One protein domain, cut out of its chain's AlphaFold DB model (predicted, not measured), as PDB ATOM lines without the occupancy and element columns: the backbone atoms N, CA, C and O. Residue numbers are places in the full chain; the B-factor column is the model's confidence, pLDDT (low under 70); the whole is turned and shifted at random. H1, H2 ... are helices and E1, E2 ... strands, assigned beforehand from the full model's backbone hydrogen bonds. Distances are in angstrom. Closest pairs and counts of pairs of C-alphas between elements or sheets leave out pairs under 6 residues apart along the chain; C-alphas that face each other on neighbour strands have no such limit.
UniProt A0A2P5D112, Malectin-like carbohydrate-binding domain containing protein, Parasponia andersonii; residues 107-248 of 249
ATOM      1  N   ASN A 107     -36.850  -9.897  22.349       94.19
ATOM      2  CA  ASN A 107     -38.011 -10.759  22.513       94.19
ATOM      3  C   ASN A 107     -38.162 -11.090  24.005       94.19
ATOM      4  O   ASN A 107     -37.509 -12.003  24.518       94.19
ATOM      5  N   TYR A 108     -38.957 -10.282  24.704       94.94
ATOM      6  CA  TYR A 108     -39.174 -10.429  26.139       94.94
ATOM      7  C   TYR A 108     -40.037 -11.654  26.448       94.94
ATOM      8  O   TYR A 108     -41.073 -11.863  25.829       94.94
ATOM      9  N   GLY A 109     -39.625 -12.448  27.434       93.06
ATOM     10  CA  GLY A 109     -40.291 -13.698  27.818       93.06
ATOM     11  C   GLY A 109     -39.762 -14.926  27.073       93.06
ATOM     12  O   GLY A 109     -40.036 -16.055  27.480       93.06
ATOM     13  N   ALA A 110     -38.959 -14.730  26.023       92.75
ATOM     14  CA  ALA A 110     -38.234 -15.806  25.361       92.75
ATOM     15  C   ALA A 110     -36.921 -16.109  26.090       92.75
ATOM     16  O   ALA A 110     -36.148 -15.208  26.411       92.75
ATOM     17  N   ASN A 111     -36.637 -17.394  26.292       91.06
ATOM     18  CA  ASN A 111     -35.387 -17.852  26.893       91.06
ATOM     19  C   ASN A 111     -34.319 -18.167  25.833       91.06
ATOM     20  O   ASN A 111     -34.572 -18.151  24.626       91.06
ATOM     21  N   GLN A 112     -33.113 -18.513  26.281       90.38
ATOM     22  CA  GLN A 112     -31.967 -18.776  25.398       90.38
ATOM     23  C   GLN A 112     -32.139 -19.987  24.464       90.38
ATOM     24  O   GLN A 112     -31.361 -20.139  23.522       90.38
ATOM     25  N   SER A 113     -33.131 -20.855  24.703       88.94
ATOM     26  CA  SER A 113     -33.440 -21.968  23.797       88.94
ATOM     27  C   SER A 113     -34.174 -21.514  22.531       88.94
ATOM     28  O   SER A 113     -34.157 -22.227  21.525       88.94
ATOM     29  N   ILE A 114     -34.783 -20.322  22.555       88.88
ATOM     30  CA  ILE A 114     -35.471 -19.736  21.407       88.88
ATOM     31  C   ILE A 114     -34.435 -19.138  20.451       88.88
ATOM     32  O   ILE A 114     -33.545 -18.393  20.877       88.88
ATOM     33  N   PRO A 115     -34.506 -19.464  19.149       88.56
ATOM     34  CA  PRO A 115     -33.521 -18.983  18.201       88.56
ATOM     35  C   PRO A 115     -33.650 -17.467  18.005       88.56
ATOM     36  O   PRO A 115     -34.738 -16.900  18.033       88.56
ATOM     37  N   LYS A 116     -32.511 -16.812  17.757       89.19
ATOM     38  CA  LYS A 116     -32.464 -15.376  17.431       89.19
ATOM     39  C   LYS A 116     -32.907 -15.069  16.000       89.19
ATOM     40  O   LYS A 116     -33.215 -13.921  15.697       89.19
ATOM     41  N   HIS A 117     -32.876 -16.088  15.143       86.56
ATOM     42  CA  HIS A 117     -33.289 -16.061  13.747       86.56
ATOM     43  C   HIS A 117     -34.389 -17.093  13.545       86.56
ATOM     44  O   HIS A 117     -34.269 -18.224  14.020       86.56
ATOM     45  N   PHE A 118     -35.421 -16.720  12.806       84.25
ATOM     46  CA  PHE A 118     -36.494 -17.630  12.431       84.25
ATOM     47  C   PHE A 118     -36.351 -18.038  10.962       84.25
ATOM     48  O   PHE A 118     -35.545 -17.469  10.224       84.25
ATOM     49  N   SER A 119     -37.090 -19.073  10.551       81.88
ATOM     50  CA  SER A 119     -37.122 -19.477   9.142       81.88
ATOM     51  C   SER A 119     -37.691 -18.349   8.276       81.88
ATOM     52  O   SER A 119     -38.422 -17.502   8.784       81.88
ATOM     53  N   TYR A 120     -37.416 -18.352   6.969       79.12
ATOM     54  CA  TYR A 120     -37.981 -17.353   6.051       79.12
ATOM     55  C   TYR A 120     -39.518 -17.289   6.125       79.12
ATOM     56  O   TYR A 120     -40.107 -16.212   6.062       79.12
ATOM     57  N   TYR A 121     -40.170 -18.437   6.318       77.88
ATOM     58  CA  TYR A 121     -41.625 -18.522   6.457       77.88
ATOM     59  C   TYR A 121     -42.150 -17.869   7.738       77.88
ATOM     60  O   TYR A 121     -43.275 -17.375   7.754       77.88
ATOM     61  N   ASP A 122     -41.342 -17.887   8.795       80.88
ATOM     62  CA  ASP A 122     -41.695 -17.353  10.105       80.88
ATOM     63  C   ASP A 122     -41.225 -15.906  10.277       80.88
ATOM     64  O   ASP A 122     -41.824 -15.167  11.037       80.88
ATOM     65  N   ASP A 123     -40.165 -15.460   9.608       82.38
ATOM     66  CA  ASP A 123     -39.709 -14.068   9.612       82.38
ATOM     67  C   ASP A 123     -39.089 -13.735   8.245       82.38
ATOM     68  O   ASP A 123     -37.874 -13.875   8.057       82.38
ATOM     69  N   PRO A 124     -39.899 -13.288   7.266       77.81
ATOM     70  CA  PRO A 124     -39.421 -13.020   5.908       77.81
ATOM     71  C   PRO A 124     -38.470 -11.818   5.842       77.81
ATOM     72  O   PRO A 124     -37.705 -11.676   4.890       77.81
ATOM     73  N   TYR A 125     -38.476 -10.962   6.870       78.75
ATOM     74  CA  TYR A 125     -37.531  -9.854   7.019       78.75
ATOM     75  C   TYR A 125     -36.228 -10.287   7.705       78.75
ATOM     76  O   TYR A 125     -35.304  -9.475   7.860       78.75
ATOM     77  N   ASN A 126     -36.153 -11.561   8.109       80.56
ATOM     78  CA  ASN A 126     -35.035 -12.205   8.779       80.56
ATOM     79  C   ASN A 126     -34.530 -11.365   9.957       80.56
ATOM     80  O   ASN A 126     -33.325 -11.163  10.114       80.56
ATOM     81  N   TRP A 127     -35.423 -10.758  10.739       85.94
ATOM     82  CA  TRP A 127     -35.020  -9.933  11.869       85.94
ATOM     83  C   TRP A 127     -34.305 -10.756  12.942       85.94
ATOM     84  O   TRP A 127     -34.572 -11.933  13.151       85.94
ATOM     85  N   ILE A 128     -33.358 -10.105  13.621       88.12
ATOM     86  CA  ILE A 128     -32.630 -10.714  14.735       88.12
ATOM     87  C   ILE A 128     -33.305 -10.282  16.027       88.12
ATOM     88  O   ILE A 128     -33.378  -9.084  16.310       88.12
ATOM     89  N   TRP A 129     -33.776 -11.252  16.798       91.81
ATOM     90  CA  TRP A 129     -34.453 -11.042  18.071       91.81
ATOM     91  C   TRP A 129     -33.589 -11.579  19.205       91.81
ATOM     92  O   TRP A 129     -33.281 -12.767  19.246       91.81
ATOM     93  N   LYS A 130     -33.161 -10.721  20.134       94.19
ATOM     94  CA  LYS A 130     -32.446 -11.175  21.331       94.19
ATOM     95  C   LYS A 130     -33.470 -11.739  22.331       94.19
ATOM     96  O   LYS A 130     -34.284 -10.946  22.799       94.19
ATOM     97  N   PRO A 131     -33.456 -13.041  22.671       94.00
ATOM     98  CA  PRO A 131     -34.297 -13.553  23.747       94.00
ATOM     99  C   PRO A 131     -33.861 -12.935  25.076       94.00
ATOM    100  O   PRO A 131     -32.658 -12.819  25.335       94.00
ATOM    101  N   GLU A 132     -34.829 -12.528  25.888       94.75
ATOM    102  CA  GLU A 132     -34.594 -11.939  27.200       94.75
ATOM    103  C   GLU A 132     -35.679 -12.383  28.184       94.75
ATOM    104  O   GLU A 132     -36.866 -12.095  28.010       94.75
ATOM    105  N   GLU A 133     -35.260 -13.052  29.251       93.81
ATOM    106  CA  GLU A 133     -36.125 -13.358  30.385       93.81
ATOM    107  C   GLU A 133     -36.054 -12.215  31.392       93.81
ATOM    108  O   GLU A 133     -34.979 -11.689  31.673       93.81
ATOM    109  N   VAL A 134     -37.199 -11.847  31.969       95.69
ATOM    110  CA  VAL A 134     -37.272 -10.810  33.002       95.69
ATOM    111  C   VAL A 134     -37.923 -11.430  34.238       95.69
ATOM    112  O   VAL A 134     -39.145 -11.404  34.345       95.69
ATOM    113  N   PRO A 135     -37.140 -12.021  35.166       94.19
ATOM    114  CA  PRO A 135     -37.668 -12.829  36.272       94.19
ATOM    115  C   PRO A 135     -38.632 -12.098  37.214       94.19
ATOM    116  O   PRO A 135     -39.389 -12.738  37.937       94.19
ATOM    117  N   SER A 136     -38.601 -10.763  37.217       95.00
ATOM    118  CA  SER A 136     -39.530  -9.911  37.968       95.00
ATOM    119  C   SER A 136     -40.958  -9.898  37.406       95.00
ATOM    120  O   SER A 136     -41.832  -9.309  38.031       95.00
ATOM    121  N   TYR A 137     -41.188 -10.502  36.238       95.75
ATOM    122  CA  TYR A 137     -42.480 -10.575  35.565       95.75
ATOM    123  C   TYR A 137     -42.819 -12.017  35.189       95.75
ATOM    124  O   TYR A 137     -41.946 -12.879  35.061       95.75
ATOM    125  N   ARG A 138     -44.107 -12.296  34.972       93.19
ATOM    126  CA  ARG A 138     -44.543 -13.602  34.471       93.19
ATOM    127  C   ARG A 138     -44.188 -13.720  32.993       93.19
ATOM    128  O   ARG A 138     -44.652 -12.922  32.185       93.19
ATOM    129  N   SER A 139     -43.436 -14.750  32.626       92.00
ATOM    130  CA  SER A 139     -43.225 -15.094  31.219       92.00
ATOM    131  C   SER A 139     -44.440 -15.841  30.673       92.00
ATOM    132  O   SER A 139     -44.807 -16.908  31.172       92.00
ATOM    133  N   ARG A 140     -45.046 -15.310  29.613       88.19
ATOM    134  CA  ARG A 140     -46.000 -16.035  28.774       88.19
ATOM    135  C   ARG A 140     -45.226 -16.730  27.669       88.19
ATOM    136  O   ARG A 140     -44.496 -16.088  26.920       88.19
ATOM    137  N   THR A 141     -45.356 -18.050  27.618       86.69
ATOM    138  CA  THR A 141     -44.720 -18.897  26.609       86.69
ATOM    139  C   THR A 141     -45.748 -19.885  26.054       86.69
ATOM    140  O   THR A 141     -46.675 -20.275  26.775       86.69
ATOM    141  N   PRO A 142     -45.626 -20.298  24.783       81.75
ATOM    142  CA  PRO A 142     -46.587 -21.203  24.175       81.75
ATOM    143  C   PRO A 142     -46.511 -22.608  24.792       81.75
ATOM    144  O   PRO A 142     -45.442 -23.100  25.172       81.75
ATOM    145  N   ALA A 143     -47.666 -23.276  24.882       71.06
ATOM    146  CA  ALA A 143     -47.784 -24.603  25.482       71.06
ATOM    147  C   ALA A 143     -46.852 -25.620  24.796       71.06
ATOM    148  O   ALA A 143     -46.816 -25.739  23.573       71.06
ATOM    149  N   GLY A 144     -46.074 -26.358  25.592       69.88
ATOM    150  CA  GLY A 144     -45.085 -27.311  25.077       69.88
ATOM    151  C   GLY A 144     -43.813 -26.673  24.498       69.88
ATOM    152  O   GLY A 144     -43.027 -27.380  23.865       69.88
ATOM    153  N   GLY A 145     -43.597 -25.366  24.698       65.25
ATOM    154  CA  GLY A 145     -42.360 -24.663  24.335       65.25
ATOM    155  C   GLY A 145     -42.150 -24.475  22.829       65.25
ATOM    156  O   GLY A 145     -41.034 -24.197  22.396       65.25
ATOM    157  N   ARG A 146     -43.198 -24.654  22.018       73.88
ATOM    158  CA  ARG A 146     -43.151 -24.484  20.561       73.88
ATOM    159  C   ARG A 146     -44.011 -23.302  20.151       73.88
ATOM    160  O   ARG A 146     -45.200 -23.290  20.441       73.88
ATOM    161  N   TYR A 147     -43.413 -22.346  19.452       80.44
ATOM    162  CA  TYR A 147     -44.125 -21.192  18.911       80.44
ATOM    163  C   TYR A 147     -44.938 -21.541  17.660       80.44
ATOM    164  O   TYR A 147     -44.634 -22.494  16.932       80.44
ATOM    165  N   ARG A 148     -45.975 -20.746  17.401       80.69
ATOM    166  CA  ARG A 148     -46.808 -20.801  16.205       80.69
ATOM    167  C   ARG A 148     -45.994 -20.349  15.001       80.69
ATOM    168  O   ARG A 148     -45.532 -19.211  14.932       80.69
ATOM    169  N   ARG A 149     -45.867 -21.245  14.023       78.69
ATOM    170  CA  ARG A 149     -45.333 -20.897  12.706       78.69
ATOM    171  C   ARG A 149     -46.381 -20.127  11.923       78.69
ATOM    172  O   ARG A 149     -47.511 -20.599  11.791       78.69
ATOM    173  N   SER A 150     -46.029 -18.939  11.454       69.56
ATOM    174  CA  SER A 150     -46.960 -18.072  10.742       69.56
ATOM    175  C   SER A 150     -46.220 -17.051   9.897       69.56
ATOM    176  O   SER A 150     -45.185 -16.526  10.304       69.56
ATOM    177  N   TRP A 151     -46.806 -16.744   8.747       62.69
ATOM    178  CA  TRP A 151     -46.349 -15.692   7.856       62.69
ATOM    179  C   TRP A 151     -46.565 -14.330   8.522       62.69
ATOM    180  O   TRP A 151     -47.599 -14.083   9.144       62.69
ATOM    181  N   ALA A 152     -45.588 -13.427   8.404       60.41
ATOM    182  CA  ALA A 152     -45.775 -12.044   8.828       60.41
ATOM    183  C   ALA A 152     -46.862 -11.405   7.947       60.41
ATOM    184  O   ALA A 152     -46.695 -11.281   6.734       60.41
ATOM    185  N   THR A 153     -47.998 -11.046   8.544       54.72
ATOM    186  CA  THR A 153     -49.195 -10.619   7.803       54.72
ATOM    187  C   THR A 153     -49.261  -9.107   7.572       54.72
ATOM    188  O   THR A 153     -50.063  -8.652   6.758       54.72
ATOM    189  N   VAL A 154     -48.431  -8.317   8.272       60.47
ATOM    190  CA  VAL A 154     -48.452  -6.845   8.235       60.47
ATOM    191  C   VAL A 154     -47.034  -6.269   8.310       60.47
ATOM    192  O   VAL A 154     -46.218  -6.689   9.131       60.47
ATOM    193  N   ASP A 155     -46.755  -5.255   7.485       62.16
ATOM    194  CA  ASP A 155     -45.517  -4.471   7.523       62.16
ATOM    195  C   ASP A 155     -45.208  -3.961   8.942       62.16
ATOM    196  O   ASP A 155     -45.987  -3.209   9.530       62.16
ATOM    197  N   ASN A 156     -44.011  -4.276   9.445       67.75
ATOM    198  CA  ASN A 156     -43.511  -3.892  10.775       67.75
ATOM    199  C   ASN A 156     -44.186  -4.573  11.973       67.75
ATOM    200  O   ASN A 156     -43.925  -4.152  13.091       67.75
ATOM    201  N   VAL A 157     -44.999  -5.618  11.790       72.00
ATOM    202  CA  VAL A 157     -45.474  -6.445  12.912       72.00
ATOM    203  C   VAL A 157     -44.622  -7.722  12.978       72.00
ATOM    204  O   VAL A 157     -44.431  -8.363  11.943       72.00
ATOM    205  N   PRO A 158     -44.065  -8.097  14.147       77.69
ATOM    206  CA  PRO A 158     -43.328  -9.343  14.306       77.69
ATOM    207  C   PRO A 158     -44.245 -10.526  14.030       77.69
ATOM    208  O   PRO A 158     -45.456 -10.450  14.231       77.69
ATOM    209  N   SER A 159     -43.675 -11.639  13.594       82.44
ATOM    210  CA  SER A 159     -44.458 -12.852  13.425       82.44
ATOM    211  C   SER A 159     -44.906 -13.436  14.758       82.44
ATOM    212  O   SER A 159     -44.386 -13.111  15.829       82.44
ATOM    213  N   TRP A 160     -45.845 -14.377  14.684       82.06
ATOM    214  CA  TRP A 160     -46.279 -15.143  15.850       82.06
ATOM    215  C   TRP A 160     -45.151 -15.943  16.506       82.06
ATOM    216  O   TRP A 160     -45.196 -16.170  17.710       82.06
ATOM    217  N   ALA A 161     -44.088 -16.265  15.760       85.12
ATOM    218  CA  ALA A 161     -42.892 -16.880  16.323       85.12
ATOM    219  C   ALA A 161     -42.227 -16.019  17.414       85.12
ATOM    220  O   ALA A 161     -41.572 -16.550  18.310       85.12
ATOM    221  N   VAL A 162     -42.421 -14.698  17.352       88.81
ATOM    222  CA  VAL A 162     -41.983 -13.736  18.368       88.81
ATOM    223  C   VAL A 162     -43.120 -13.418  19.334       88.81
ATOM    224  O   VAL A 162     -42.912 -13.486  20.538       88.81
ATOM    225  N   LEU A 163     -44.316 -13.110  18.820       87.75
ATOM    226  CA  LEU A 163     -45.449 -12.630  19.629       87.75
ATOM    227  C   LEU A 163     -46.023 -13.668  20.605       87.75
ATOM    228  O   LEU A 163     -46.748 -13.290  21.519       87.75
ATOM    229  N   ASP A 164     -45.706 -14.954  20.436       88.50
ATOM    230  CA  ASP A 164     -46.065 -16.001  21.404       88.50
ATOM    231  C   ASP A 164     -45.283 -15.910  22.720       88.50
ATOM    232  O   ASP A 164     -45.643 -16.563  23.704       88.50
ATOM    233  N   PHE A 165     -44.203 -15.130  22.737       91.44
ATOM    234  CA  PHE A 165     -43.415 -14.855  23.924       91.44
ATOM    235  C   PHE A 165     -43.704 -13.436  24.401       91.44
ATOM    236  O   PHE A 165     -43.660 -12.478  23.629       91.44
ATOM    237  N   ALA A 166     -44.012 -13.308  25.687       92.69
ATOM    238  CA  ALA A 166     -44.254 -12.017  26.305       92.69
ATOM    239  C   ALA A 166     -43.902 -12.041  27.793       92.69
ATOM    240  O   ALA A 166     -43.775 -13.100  28.414       92.69
ATOM    241  N   ILE A 167     -43.807 -10.850  28.373       95.12
ATOM    242  CA  ILE A 167     -43.819 -10.647  29.820       95.12
ATOM    243  C   ILE A 167     -45.137  -9.996  30.231       95.12
ATOM    244  O   ILE A 167     -45.679  -9.154  29.516       95.12
ATOM    245  N   GLU A 168     -45.638 -10.383  31.393       92.81
ATOM    246  CA  GLU A 168     -46.871  -9.878  31.987       92.81
ATOM    247  C   GLU A 168     -46.599  -9.475  33.441       92.81
ATOM    248  O   GLU A 168     -45.890 -10.175  34.174       92.81
ATOM    249  N   ALA A 169     -47.177  -8.355  33.874       92.62
ATOM    250  CA  ALA A 169     -47.205  -7.988  35.285       92.62
ATOM    251  C   ALA A 169     -47.922  -9.068  36.122       92.62
ATOM    252  O   ALA A 169     -48.742  -9.832  35.607       92.62
ATOM    253  N   HIS A 170     -47.638  -9.167  37.425       90.81
ATOM    254  CA  HIS A 170     -48.314 -10.176  38.248       90.81
ATOM    255  C   HIS A 170     -49.781  -9.815  38.490       90.81
ATOM    256  O   HIS A 170     -50.623 -10.717  38.591       90.81
ATOM    257  N   ASN A 171     -50.068  -8.512  38.536       89.12
ATOM    258  CA  ASN A 171     -51.386  -7.931  38.741       89.12
ATOM    259  C   ASN A 171     -51.650  -6.804  37.731       89.12
ATOM    260  O   ASN A 171     -50.726  -6.136  37.280       89.12
ATOM    261  N   ALA A 172     -52.921  -6.544  37.413       82.38
ATOM    262  CA  ALA A 172     -53.302  -5.507  36.446       82.38
ATOM    263  C   ALA A 172     -52.958  -4.072  36.897       82.38
ATOM    264  O   ALA A 172     -52.802  -3.193  36.055       82.38
ATOM    265  N   SER A 173     -52.837  -3.841  38.208       84.94
ATOM    266  CA  SER A 173     -52.445  -2.554  38.798       84.94
ATOM    267  C   SER A 173     -50.928  -2.336  38.844       84.94
ATOM    268  O   SER A 173     -50.471  -1.243  39.173       84.94
ATOM    269  N   GLU A 174     -50.130  -3.364  38.550       93.12
ATOM    270  CA  GLU A 174     -48.676  -3.262  38.539       93.12
ATOM    271  C   GLU A 174     -48.171  -2.752  37.191       93.12
ATOM    272  O   GLU A 174     -48.708  -3.066  36.129       93.12
ATOM    273  N   SER A 175     -47.089  -1.978  37.239       95.62
ATOM    274  CA  SER A 175     -46.419  -1.483  36.037       95.62
ATOM    275  C   SER A 175     -45.241  -2.377  35.654       95.62
ATOM    276  O   SER A 175     -44.544  -2.930  36.508       95.62
ATOM    277  N   ILE A 176     -44.989  -2.476  34.351       96.88
ATOM    278  CA  ILE A 176     -43.787  -3.101  33.804       96.88
ATOM    279  C   ILE A 176     -42.698  -2.034  33.686       96.88
ATOM    280  O   ILE A 176     -42.935  -0.971  33.118       96.88
ATOM    281  N   PHE A 177     -41.504  -2.328  34.194       97.00
ATOM    282  CA  PHE A 177     -40.322  -1.471  34.188       97.00
ATOM    283  C   PHE A 177     -39.198  -2.174  33.429       97.00
ATOM    284  O   PHE A 177     -38.795  -3.281  33.786       97.00
ATOM    285  N   LEU A 178     -38.685  -1.532  32.382       96.75
ATOM    286  CA  LEU A 178     -37.631  -2.072  31.527       96.75
ATOM    287  C   LEU A 178     -36.515  -1.043  31.361       96.75
ATOM    288  O   LEU A 178     -36.732   0.042  30.826       96.75
ATOM    289  N   ALA A 179     -35.304  -1.408  31.777       94.31
ATOM    290  CA  ALA A 179     -34.105  -0.628  31.498       94.31
ATOM    291  C   ALA A 179     -33.582  -0.995  30.104       94.31
ATOM    292  O   ALA A 179     -33.028  -2.077  29.895       94.31
ATOM    293  N   ILE A 180     -33.774  -0.103  29.134       93.62
ATOM    294  CA  ILE A 180     -33.283  -0.292  27.769       93.62
ATOM    295  C   ILE A 180     -31.859   0.233  27.701       93.62
ATOM    296  O   ILE A 180     -31.628   1.427  27.875       93.62
ATOM    297  N   LEU A 181     -30.908  -0.662  27.448       90.38
ATOM    298  CA  LEU A 181     -29.494  -0.317  27.346       90.38
ATOM    299  C   LEU A 181     -29.160   0.183  25.938       90.38
ATOM    300  O   LEU A 181     -29.487  -0.455  24.938       90.38
ATOM    301  N   PHE A 182     -28.455   1.304  25.885       88.75
ATOM    302  CA  PHE A 182     -27.886   1.917  24.694       88.75
ATOM    303  C   PHE A 182     -26.362   1.883  24.812       88.75
ATOM    304  O   PHE A 182     -25.802   1.972  25.906       88.75
ATOM    305  N   ARG A 183     -25.656   1.825  23.682       85.75
ATOM    306  CA  ARG A 183     -24.239   2.204  23.657       85.75
ATOM    307  C   ARG A 183     -24.119   3.627  24.172       85.75
ATOM    308  O   ARG A 183     -24.883   4.490  23.742       85.75
ATOM    309  N   GLU A 184     -23.147   3.843  25.048       86.81
ATOM    310  CA  GLU A 184     -22.924   5.120  25.711       86.81
ATOM    311  C   GLU A 184     -22.873   6.269  24.695       86.81
ATOM    312  O   GLU A 184     -22.075   6.266  23.752       86.81
ATOM    313  N   LYS A 185     -23.789   7.229  24.853       80.88
ATOM    314  CA  LYS A 185     -23.876   8.419  24.010       80.88
ATOM    315  C   LYS A 185     -23.355   9.615  24.793       80.88
ATOM    316  O   LYS A 185     -23.943  10.013  25.795       80.88
ATOM    317  N   SER A 186     -22.291  10.229  24.283       84.75
ATOM    318  CA  SER A 186     -21.736  11.477  24.820       84.75
ATOM    319  C   SER A 186     -22.645  12.694  24.604       84.75
ATOM    320  O   SER A 186     -22.424  13.737  25.205       84.75
ATOM    321  N   HIS A 187     -23.656  12.565  23.741       87.38
ATOM    322  CA  HIS A 187     -24.602  13.617  23.381       87.38
ATOM    323  C   HIS A 187     -26.010  13.031  23.272       87.38
ATOM    324  O   HIS A 187     -26.176  11.830  23.043       87.38
ATOM    325  N   THR A 188     -27.025  13.883  23.395       89.75
ATOM    326  CA  THR A 188     -28.419  13.481  23.205       89.75
ATOM    327  C   THR A 188     -28.669  13.029  21.768       89.75
ATOM    328  O   THR A 188     -28.318  13.727  20.816       89.75
ATOM    329  N   VAL A 189     -29.323  11.880  21.612       87.50
ATOM    330  CA  VAL A 189     -29.764  11.340  20.322       87.50
ATOM    331  C   VAL A 189     -31.287  11.221  20.288       87.50
ATOM    332  O   VAL A 189     -31.914  10.875  21.291       87.50
ATOM    333  N   SER A 190     -31.893  11.499  19.132       89.38
ATOM    334  CA  SER A 190     -33.322  11.253  18.911       89.38
ATOM    335  C   SER A 190     -33.550   9.788  18.549       89.38
ATOM    336  O   SER A 190     -33.172   9.331  17.470       89.38
ATOM    337  N   SER A 191     -34.194   9.065  19.452       90.00
ATOM    338  CA  SER A 191     -34.477   7.637  19.356       90.00
ATOM    339  C   SER A 191     -35.927   7.374  18.955       90.00
ATOM    340  O   SER A 191     -36.832   8.157  19.257       90.00
ATOM    341  N   TYR A 192     -36.142   6.243  18.285       91.00
ATOM    342  CA  TYR A 192     -37.455   5.729  17.906       91.00
ATOM    343  C   TYR A 192     -37.727   4.444  18.686       91.00
ATOM    344  O   TYR A 192     -37.001   3.463  18.524       91.00
ATOM    345  N   PHE A 193     -38.774   4.433  19.508       93.38
ATOM    346  CA  PHE A 193     -39.183   3.247  20.256       93.38
ATOM    347  C   PHE A 193     -40.366   2.573  19.564       93.38
ATOM    348  O   PHE A 193     -41.310   3.239  19.137       93.38
ATOM    349  N   VAL A 194     -40.309   1.245  19.457       92.38
ATOM    350  CA  VAL A 194     -41.410   0.411  18.965       92.38
ATOM    351  C   VAL A 194     -41.709  -0.647  20.009       92.38
ATOM    352  O   VAL A 194     -40.822  -1.411  20.386       92.38
ATOM    353  N   PHE A 195     -42.962  -0.702  20.432       93.31
ATOM    354  CA  PHE A 195     -43.487  -1.697  21.347       93.31
ATOM    355  C   PHE A 195     -44.465  -2.585  20.594       93.31
ATOM    356  O   PHE A 195     -45.356  -2.093  19.899       93.31
ATOM    357  N   TYR A 196     -44.296  -3.891  20.754       91.50
ATOM    358  CA  TYR A 196     -45.239  -4.887  20.271       91.50
ATOM    359  C   TYR A 196     -45.972  -5.437  21.479       91.50
ATOM    360  O   TYR A 196     -45.351  -5.975  22.391       91.50
ATOM    361  N   ILE A 197     -47.278  -5.216  21.509       89.25
ATOM    362  CA  ILE A 197     -48.133  -5.522  22.649       89.25
ATOM    363  C   ILE A 197     -49.286  -6.348  22.109       89.25
ATOM    364  O   ILE A 197     -49.923  -5.943  21.142       89.25
ATOM    365  N   ALA A 198     -49.548  -7.500  22.709       83.62
ATOM    366  CA  ALA A 198     -50.678  -8.339  22.349       83.62
ATOM    367  C   ALA A 198     -51.623  -8.454  23.542       83.62
ATOM    368  O   ALA A 198     -51.183  -8.683  24.668       83.62
ATOM    369  N   LEU A 199     -52.919  -8.300  23.283       81.75
ATOM    370  CA  LEU A 199     -53.959  -8.689  24.227       81.75
ATOM    371  C   LEU A 199     -54.601  -9.985  23.747       81.75
ATOM    372  O   LEU A 199     -54.927 -10.115  22.572       81.75
ATOM    373  N   GLU A 200     -54.809 -10.920  24.666       76.06
ATOM    374  CA  GLU A 200     -55.596 -12.134  24.433       76.06
ATOM    375  C   GLU A 200     -56.810 -12.108  25.370       76.06
ATOM    376  O   GLU A 200     -56.889 -12.845  26.352       76.06
ATOM    377  N   LEU A 201     -57.734 -11.180  25.113       67.88
ATOM    378  CA  LEU A 201     -58.937 -10.989  25.923       67.88
ATOM    379  C   LEU A 201     -60.184 -11.209  25.075       67.88
ATOM    380  O   LEU A 201     -60.266 -10.766  23.931       67.88
ATOM    381  N   PHE A 202     -61.193 -11.856  25.654       57.88
ATOM    382  CA  PHE A 202     -62.508 -11.930  25.031       57.88
ATOM    383  C   PHE A 202     -63.190 -10.555  25.155       57.88
ATOM    384  O   PHE A 202     -63.533 -10.114  26.250       57.88
ATOM    385  N   GLU A 203     -63.313  -9.875  24.013       58.47
ATOM    386  CA  GLU A 203     -64.143  -8.682  23.749       58.47
ATOM    387  C   GLU A 203     -63.769  -7.339  24.408       58.47
ATOM    388  O   GLU A 203     -64.515  -6.374  24.257       58.47
ATOM    389  N   THR A 204     -62.615  -7.206  25.071       72.12
ATOM    390  CA  THR A 204     -62.229  -5.933  25.721       72.12
ATOM    391  C   THR A 204     -60.934  -5.337  25.176       72.12
ATOM    392  O   THR A 204     -59.985  -6.052  24.847       72.12
ATOM    393  N   THR A 205     -60.900  -4.006  25.077       80.94
ATOM    394  CA  THR A 205     -59.669  -3.229  24.888       80.94
ATOM    395  C   THR A 205     -59.055  -2.913  26.252       80.94
ATOM    396  O   THR A 205     -59.752  -2.890  27.268       80.94
ATOM    397  N   ARG A 206     -57.741  -2.676  26.303       85.25
ATOM    398  CA  ARG A 206     -57.093  -2.099  27.493       85.25
ATOM    399  C   ARG A 206     -56.388  -0.811  27.142       85.25
ATOM    400  O   ARG A 206     -55.677  -0.746  26.143       85.25
ATOM    401  N   LYS A 207     -56.551   0.197  27.987       91.50
ATOM    402  CA  LYS A 207     -55.822   1.449  27.869       91.50
ATOM    403  C   LYS A 207     -54.515   1.344  28.644       91.50
ATOM    404  O   LYS A 207     -54.491   0.859  29.772       91.50
ATOM    405  N   ILE A 208     -53.427   1.768  28.019       93.31
ATOM    406  CA  ILE A 208     -52.104   1.796  28.642       93.31
ATOM    407  C   ILE A 208     -51.470   3.170  28.479       93.31
ATOM    408  O   ILE A 208     -51.709   3.862  27.486       93.31
ATOM    409  N   ALA A 209     -50.610   3.521  29.429       96.62
ATOM    410  CA  ALA A 209     -49.702   4.650  29.332       96.62
ATOM    411  C   ALA A 209     -48.258   4.141  29.293       96.62
ATOM    412  O   ALA A 209     -47.879   3.223  30.025       96.62
ATOM    413  N   ILE A 210     -47.460   4.740  28.413       97.69
ATOM    414  CA  ILE A 210     -46.037   4.456  28.252       97.69
ATOM    415  C   ILE A 210     -45.258   5.697  28.661       97.69
ATOM    416  O   ILE A 210     -45.445   6.780  28.100       97.69
ATOM    417  N   TYR A 211     -44.344   5.504  29.604       97.81
ATOM    418  CA  TYR A 211     -43.411   6.508  30.081       97.81
ATOM    419  C   TYR A 211     -41.998   6.122  29.666       97.81
ATOM    420  O   TYR A 211     -41.643   4.942  29.655       97.81
ATOM    421  N   ILE A 212     -41.184   7.125  29.351       96.50
ATOM    422  CA  ILE A 212     -39.746   6.958  29.144       96.50
ATOM    423  C   ILE A 212     -39.037   8.004  29.994       96.50
ATOM    424  O   ILE A 212     -39.348   9.192  29.884       96.50
ATOM    425  N   ASP A 213     -38.137   7.543  30.861       94.81
ATOM    426  CA  ASP A 213     -37.444   8.347  31.872       94.81
ATOM    427  C   ASP A 213     -38.429   9.184  32.701       94.81
ATOM    428  O   ASP A 213     -38.304  10.400  32.850       94.81
ATOM    429  N   SER A 214     -39.470   8.500  33.193       94.56
ATOM    430  CA  SER A 214     -40.566   9.054  34.004       94.56
ATOM    431  C   SER A 214     -41.428  10.123  33.319       94.56
ATOM    432  O   SER A 214     -42.324  10.674  33.953       94.56
ATOM    433  N   GLN A 215     -41.224  10.399  32.031       95.88
ATOM    434  CA  GLN A 215     -42.076  11.301  31.259       95.88
ATOM    435  C   GLN A 215     -43.111  10.504  30.474       95.88
ATOM    436  O   GLN A 215     -42.737   9.593  29.736       95.88
ATOM    437  N   GLU A 216     -44.388  10.874  30.577       97.19
ATOM    438  CA  GLU A 216     -45.440  10.281  29.750       97.19
ATOM    439  C   GLU A 216     -45.161  10.580  28.275       97.19
ATOM    440  O   GLU A 216     -44.892  11.722  27.890       97.19
ATOM    441  N   LYS A 217     -45.173   9.537  27.445       96.06
ATOM    442  CA  LYS A 217     -44.898   9.647  26.010       96.06
ATOM    443  C   LYS A 217     -46.078   9.257  25.140       96.06
ATOM    444  O   LYS A 217     -46.185   9.766  24.029       96.06
ATOM    445  N   ASN A 218     -46.917   8.334  25.601       95.50
ATOM    446  CA  ASN A 218     -48.071   7.885  24.841       95.50
ATOM    447  C   ASN A 218     -49.122   7.261  25.755       95.50
ATOM    448  O   ASN A 218     -48.779   6.440  26.604       95.50
ATOM    449  N   VAL A 219     -50.392   7.569  25.505       95.69
ATOM    450  CA  VAL A 219     -51.542   6.872  26.089       95.69
ATOM    451  C   VAL A 219     -52.373   6.324  24.938       95.69
ATOM    452  O   VAL A 219     -52.753   7.074  24.043       95.69
ATOM    453  N   THR A 220     -52.623   5.017  24.922       92.25
ATOM    454  CA  THR A 220     -53.329   4.368  23.811       92.25
ATOM    455  C   THR A 220     -54.212   3.236  24.294       92.25
ATOM    456  O   THR A 220     -53.887   2.540  25.255       92.25
ATOM    457  N   GLU A 221     -55.310   3.030  23.582       91.94
ATOM    458  CA  GLU A 221     -56.100   1.813  23.687       91.94
ATOM    459  C   GLU A 221     -55.458   0.723  22.835       91.94
ATOM    460  O   GLU A 221     -55.039   0.959  21.700       91.94
ATOM    461  N   ILE A 222     -55.351  -0.466  23.412       88.69
ATOM    462  CA  ILE A 222     -54.854  -1.665  22.762       88.69
ATOM    463  C   ILE A 222     -56.071  -2.556  22.483       88.69
ATOM    464  O   ILE A 222     -56.775  -2.923  23.431       88.69
ATOM    465  N   PRO A 223     -56.367  -2.873  21.211       87.88
ATOM    466  CA  PRO A 223     -57.415  -3.821  20.854       87.88
ATOM    467  C   PRO A 223     -57.020  -5.264  21.184       87.88
ATOM    468  O   PRO A 223     -55.857  -5.566  21.443       87.88
ATOM    469  N   ASN A 224     -57.997  -6.173  21.126       86.06
ATOM    470  CA  ASN A 224     -57.716  -7.606  21.164       86.06
ATOM    471  C   ASN A 224     -56.826  -8.010  19.973       86.06
ATOM    472  O   ASN A 224     -57.097  -7.634  18.829       86.06
ATOM    473  N   GLY A 225     -55.787  -8.796  20.244       81.75
ATOM    474  CA  GLY A 225     -54.763  -9.203  19.289       81.75
ATOM    475  C   GLY A 225     -53.484  -8.350  19.319       81.75
ATOM    476  O   GLY A 225     -53.303  -7.492  20.188       81.75
ATOM    477  N   PRO A 226     -52.547  -8.609  18.387       83.06
ATOM    478  CA  PRO A 226     -51.279  -7.895  18.305       83.06
ATOM    479  C   PRO A 226     -51.445  -6.442  17.871       83.06
ATOM    480  O   PRO A 226     -52.133  -6.136  16.900       83.06
ATOM    481  N   SER A 227     -50.731  -5.555  18.552       85.94
ATOM    482  CA  SER A 227     -50.701  -4.121  18.304       85.94
ATOM    483  C   SER A 227     -49.269  -3.601  18.324       85.94
ATOM    484  O   SER A 227     -48.428  -4.047  19.105       85.94
ATOM    485  N   MET A 228     -48.993  -2.625  17.462       87.81
ATOM    486  CA  MET A 228     -47.722  -1.908  17.434       87.81
ATOM    487  C   MET A 228     -47.940  -0.487  17.945       87.81
ATOM    488  O   MET A 228     -48.708   0.274  17.357       87.81
ATOM    489  N   VAL A 229     -47.213  -0.112  18.992       90.50
ATOM    490  CA  VAL A 229     -47.168   1.259  19.504       90.50
ATOM    491  C   VAL A 229     -45.795   1.832  19.208       90.50
ATOM    492  O   VAL A 229     -44.777   1.232  19.543       90.50
ATOM    493  N   SER A 230     -45.748   2.995  18.572       91.00
ATOM    494  CA  SER A 230     -44.488   3.655  18.245       91.00
ATOM    495  C   SER A 230     -44.402   5.050  18.826       91.00
ATOM    496  O   SER A 230     -45.370   5.800  18.740       91.00
ATOM    497  N   ILE A 231     -43.226   5.411  19.335       92.56
ATOM    498  CA  ILE A 231     -42.973   6.699  19.976       92.56
ATOM    499  C   ILE A 231     -41.719   7.318  19.367       92.56
ATOM    500  O   ILE A 231     -40.640   6.718  19.385       92.56
ATOM    501  N   TYR A 232     -41.871   8.528  18.834       90.38
ATOM    502  CA  TYR A 232     -40.784   9.324  18.283       90.38
ATOM    503  C   TYR A 232     -41.163  10.814  18.232       90.38
ATOM    504  O   TYR A 232     -42.322  11.118  17.947       90.38
ATOM    505  N   PRO A 233     -40.196  11.733  18.410       90.31
ATOM    506  CA  PRO A 233     -38.827  11.480  18.863       90.31
ATOM    507  C   PRO A 233     -38.758  11.270  20.380       90.31
ATOM    508  O   PRO A 233     -39.501  11.885  21.143       90.31
ATOM    509  N   VAL A 234     -37.826  10.428  20.826       91.25
ATOM    510  CA  VAL A 234     -37.475  10.280  22.245       91.25
ATOM    511  C   VAL A 234     -36.019  10.671  22.427       91.25
ATOM    512  O   VAL A 234     -35.132  10.036  21.865       91.25
ATOM    513  N   ASN A 235     -35.761  11.719  23.199       91.88
ATOM    514  CA  ASN A 235     -34.402  12.178  23.460       91.88
ATOM    515  C   ASN A 235     -33.744  11.269  24.500       91.88
ATOM    516  O   ASN A 235     -34.178  11.246  25.646       91.88
ATOM    517  N   VAL A 236     -32.702  10.542  24.098       89.69
ATOM    518  CA  VAL A 236     -31.929   9.651  24.975       89.69
ATOM    519  C   VAL A 236     -30.517  10.207  25.119       89.69
ATOM    520  O   VAL A 236     -29.894  10.584  24.127       89.69
ATOM    521  N   THR A 237     -30.006  10.262  26.348       88.25
ATOM    522  CA  THR A 237     -28.632  10.688  26.662       88.25
ATOM    523  C   THR A 237     -27.988   9.645  27.572       88.25
ATOM    524  O   THR A 237     -28.670   9.073  28.417       88.25
ATOM    525  N   GLY A 238     -26.687   9.385  27.416       87.19
ATOM    526  CA  GLY A 238     -25.996   8.354  28.194       87.19
ATOM    527  C   GLY A 238     -26.215   6.942  27.643       87.19
ATOM    528  O   GLY A 238     -26.219   6.748  26.428       87.19
ATOM    529  N   GLY A 239     -26.316   5.949  28.532       87.62
ATOM    530  CA  GLY A 239     -26.328   4.520  28.179       87.62
ATOM    531  C   GLY A 239     -27.626   3.768  28.479       87.62
ATOM    532  O   GLY A 239     -27.684   2.567  28.237       87.62
ATOM    533  N   THR A 240     -28.666   4.429  28.995       91.38
ATOM    534  CA  THR A 240     -29.914   3.754  29.389       91.38
ATOM    535  C   THR A 240     -31.119   4.663  29.165       91.38
ATOM    536  O   THR A 240     -31.016   5.866  29.383       91.38
ATOM    537  N   ALA A 241     -32.258   4.086  28.778       94.06
ATOM    538  CA  ALA A 241     -33.574   4.718  28.871       94.06
ATOM    539  C   ALA A 241     -34.521   3.802  29.657       94.06
ATOM    540  O   ALA A 241     -34.638   2.612  29.347       94.06
ATOM    541  N   ASN A 242     -35.196   4.341  30.668       95.94
ATOM    542  CA  ASN A 242     -36.093   3.574  31.527       95.94
ATOM    543  C   ASN A 242     -37.520   3.649  30.995       95.94
ATOM    544  O   ASN A 242     -38.150   4.705  31.035       95.94
ATOM    545  N   VAL A 243     -38.034   2.527  30.506       97.44
ATOM    546  CA  VAL A 243     -39.409   2.408  30.025       97.44
ATOM    547  C   VAL A 243     -40.304   1.934  31.162       97.44
ATOM    548  O   VAL A 243     -40.002   0.937  31.819       97.44
ATOM    549  N   THR A 244     -41.441   2.602  31.342       97.81
ATOM    550  CA  THR A 244     -42.533   2.129  32.198       97.81
ATOM    551  C   THR A 244     -43.800   1.970  31.372       97.81
ATOM    552  O   THR A 244     -44.183   2.886  30.648       97.81
ATOM    553  N   ILE A 245     -44.460   0.819  31.485       96.31
ATOM    554  CA  ILE A 245     -45.760   0.544  30.864       96.31
ATOM    555  C   ILE A 245     -46.749   0.264  31.986       96.31
ATOM    556  O   ILE A 245     -46.506  -0.611  32.817       96.31
ATOM    557  N   THR A 246     -47.851   1.004  32.017       94.81
ATOM    558  CA  THR A 246     -48.858   0.900  33.076       94.81
ATOM    559  C   THR A 246     -50.264   0.832  32.498       94.81
ATOM    560  O   THR A 246     -50.530   1.408  31.438       94.81
ATOM    561  N   SER A 247     -51.153   0.110  33.179       91.19
ATOM    562  CA  SER A 247     -52.582   0.126  32.866       91.19
ATOM    563  C   SER A 247     -53.161   1.490  33.230       91.19
ATOM    564  O   SER A 247     -52.773   2.089  34.230       91.19
ATOM    565  N   VAL A 248     -54.093   1.974  32.418       89.44
ATOM    566  CA  VAL A 248     -54.868   3.186  32.689       89.44
ATOM    567  C   VAL A 248     -56.321   2.765  32.824       89.44
ATOM    568  O   VAL A 248     -56.817   2.031  31.965       89.44
TER     569      VAL A 248
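This is residues 107 to 248 of the 249 residues of the protein "Malectin-like carbohydrate-binding domain containing protein" of Parasponia andersonii (UniProt A0A2P5D112). A long two-stranded ribbon, E4 beside E7, doubles back on itself, and with the hairpin E5 and E6 added beside E7 it makes one strongly twisted sheet, folded over. A loop-rich part before E4, with the short strands E1, E2 and E3 and the four-residue H1, sits beside this sheet, E3 and H1 near the two ends of E4. The printed part has 142 residues, with one named helix and seven named strands in the order E1 E2 H1 E3 E4 E5 E6 E7; its class is mostly strand. The large sheet runs E4 - E7 - E5 - E6, antiparallel throughout. The whole is compact, with a radius of gyration of the C-alphas of 15.5 A and spans of 42 by 34 by 30 A.

E4, residues 176 to 199, an edge strand, is the antiparallel neighbour of E7, residues 225 to 248; N 178 and O 243 are 2.9 A apart and N 197 and O 227 are 2.9 A apart, both within hydrogen-bond range. E4 bends by 175 degrees and E7 by 150 degrees. E7 is antiparallel to E5, residues 206 to 212, with N 211 and O 244 at 2.8 A. E5 forms a hairpin with E6, residues 215 to 222, the other edge strand, with N 210 and O 218 at 2.8 A. The closest C-alphas of E6 and E7 are those of Lys 217 and Ile 231, 7.0 A apart. H1, residues 160 to 163, only grazes the sheet; its closest C-alpha to E4 is Leu 163, 7.3 A from that of Ala 198. It is too short for an O i to N i+4 pair; its one O i to N i+3 pair is within range. E3, residues 166 to 168, is the antiparallel neighbour of E2, residues 138 to 140, with N 140 and O 166 at 2.8 A. E1, residues 130 to 132, pairs with no named strand, but residues 107 to 108 pair in parallel with its residues 131 to 132.

E4 begins at C-alpha 176, (-43.787, -3.101, 33.804), passes Ser 186 at (-21.736, 11.477, 24.820), and measures 15.0 A from first to last C-alpha over 24 residues. E7, also 24 residues, measures 18.2 A and ends at C-alpha 248, (-54.868, 3.186, 32.689). E5 measures 19.6 A and E6 20.1 A. E1, E2 and E3 have three residues each, and H1 has four.

The C-alphas of Ser 186 and Phe 202, the two farthest apart, are 47.0 A from each other. The printed part has no cut. The link from E2 to H1, 19 residues, is long; residues 107 to 129 also hold no named element. The mean pLDDT of the printed part is 86.8, with residues 144 to 145, 150 to 156 and 201 to 203 under 70.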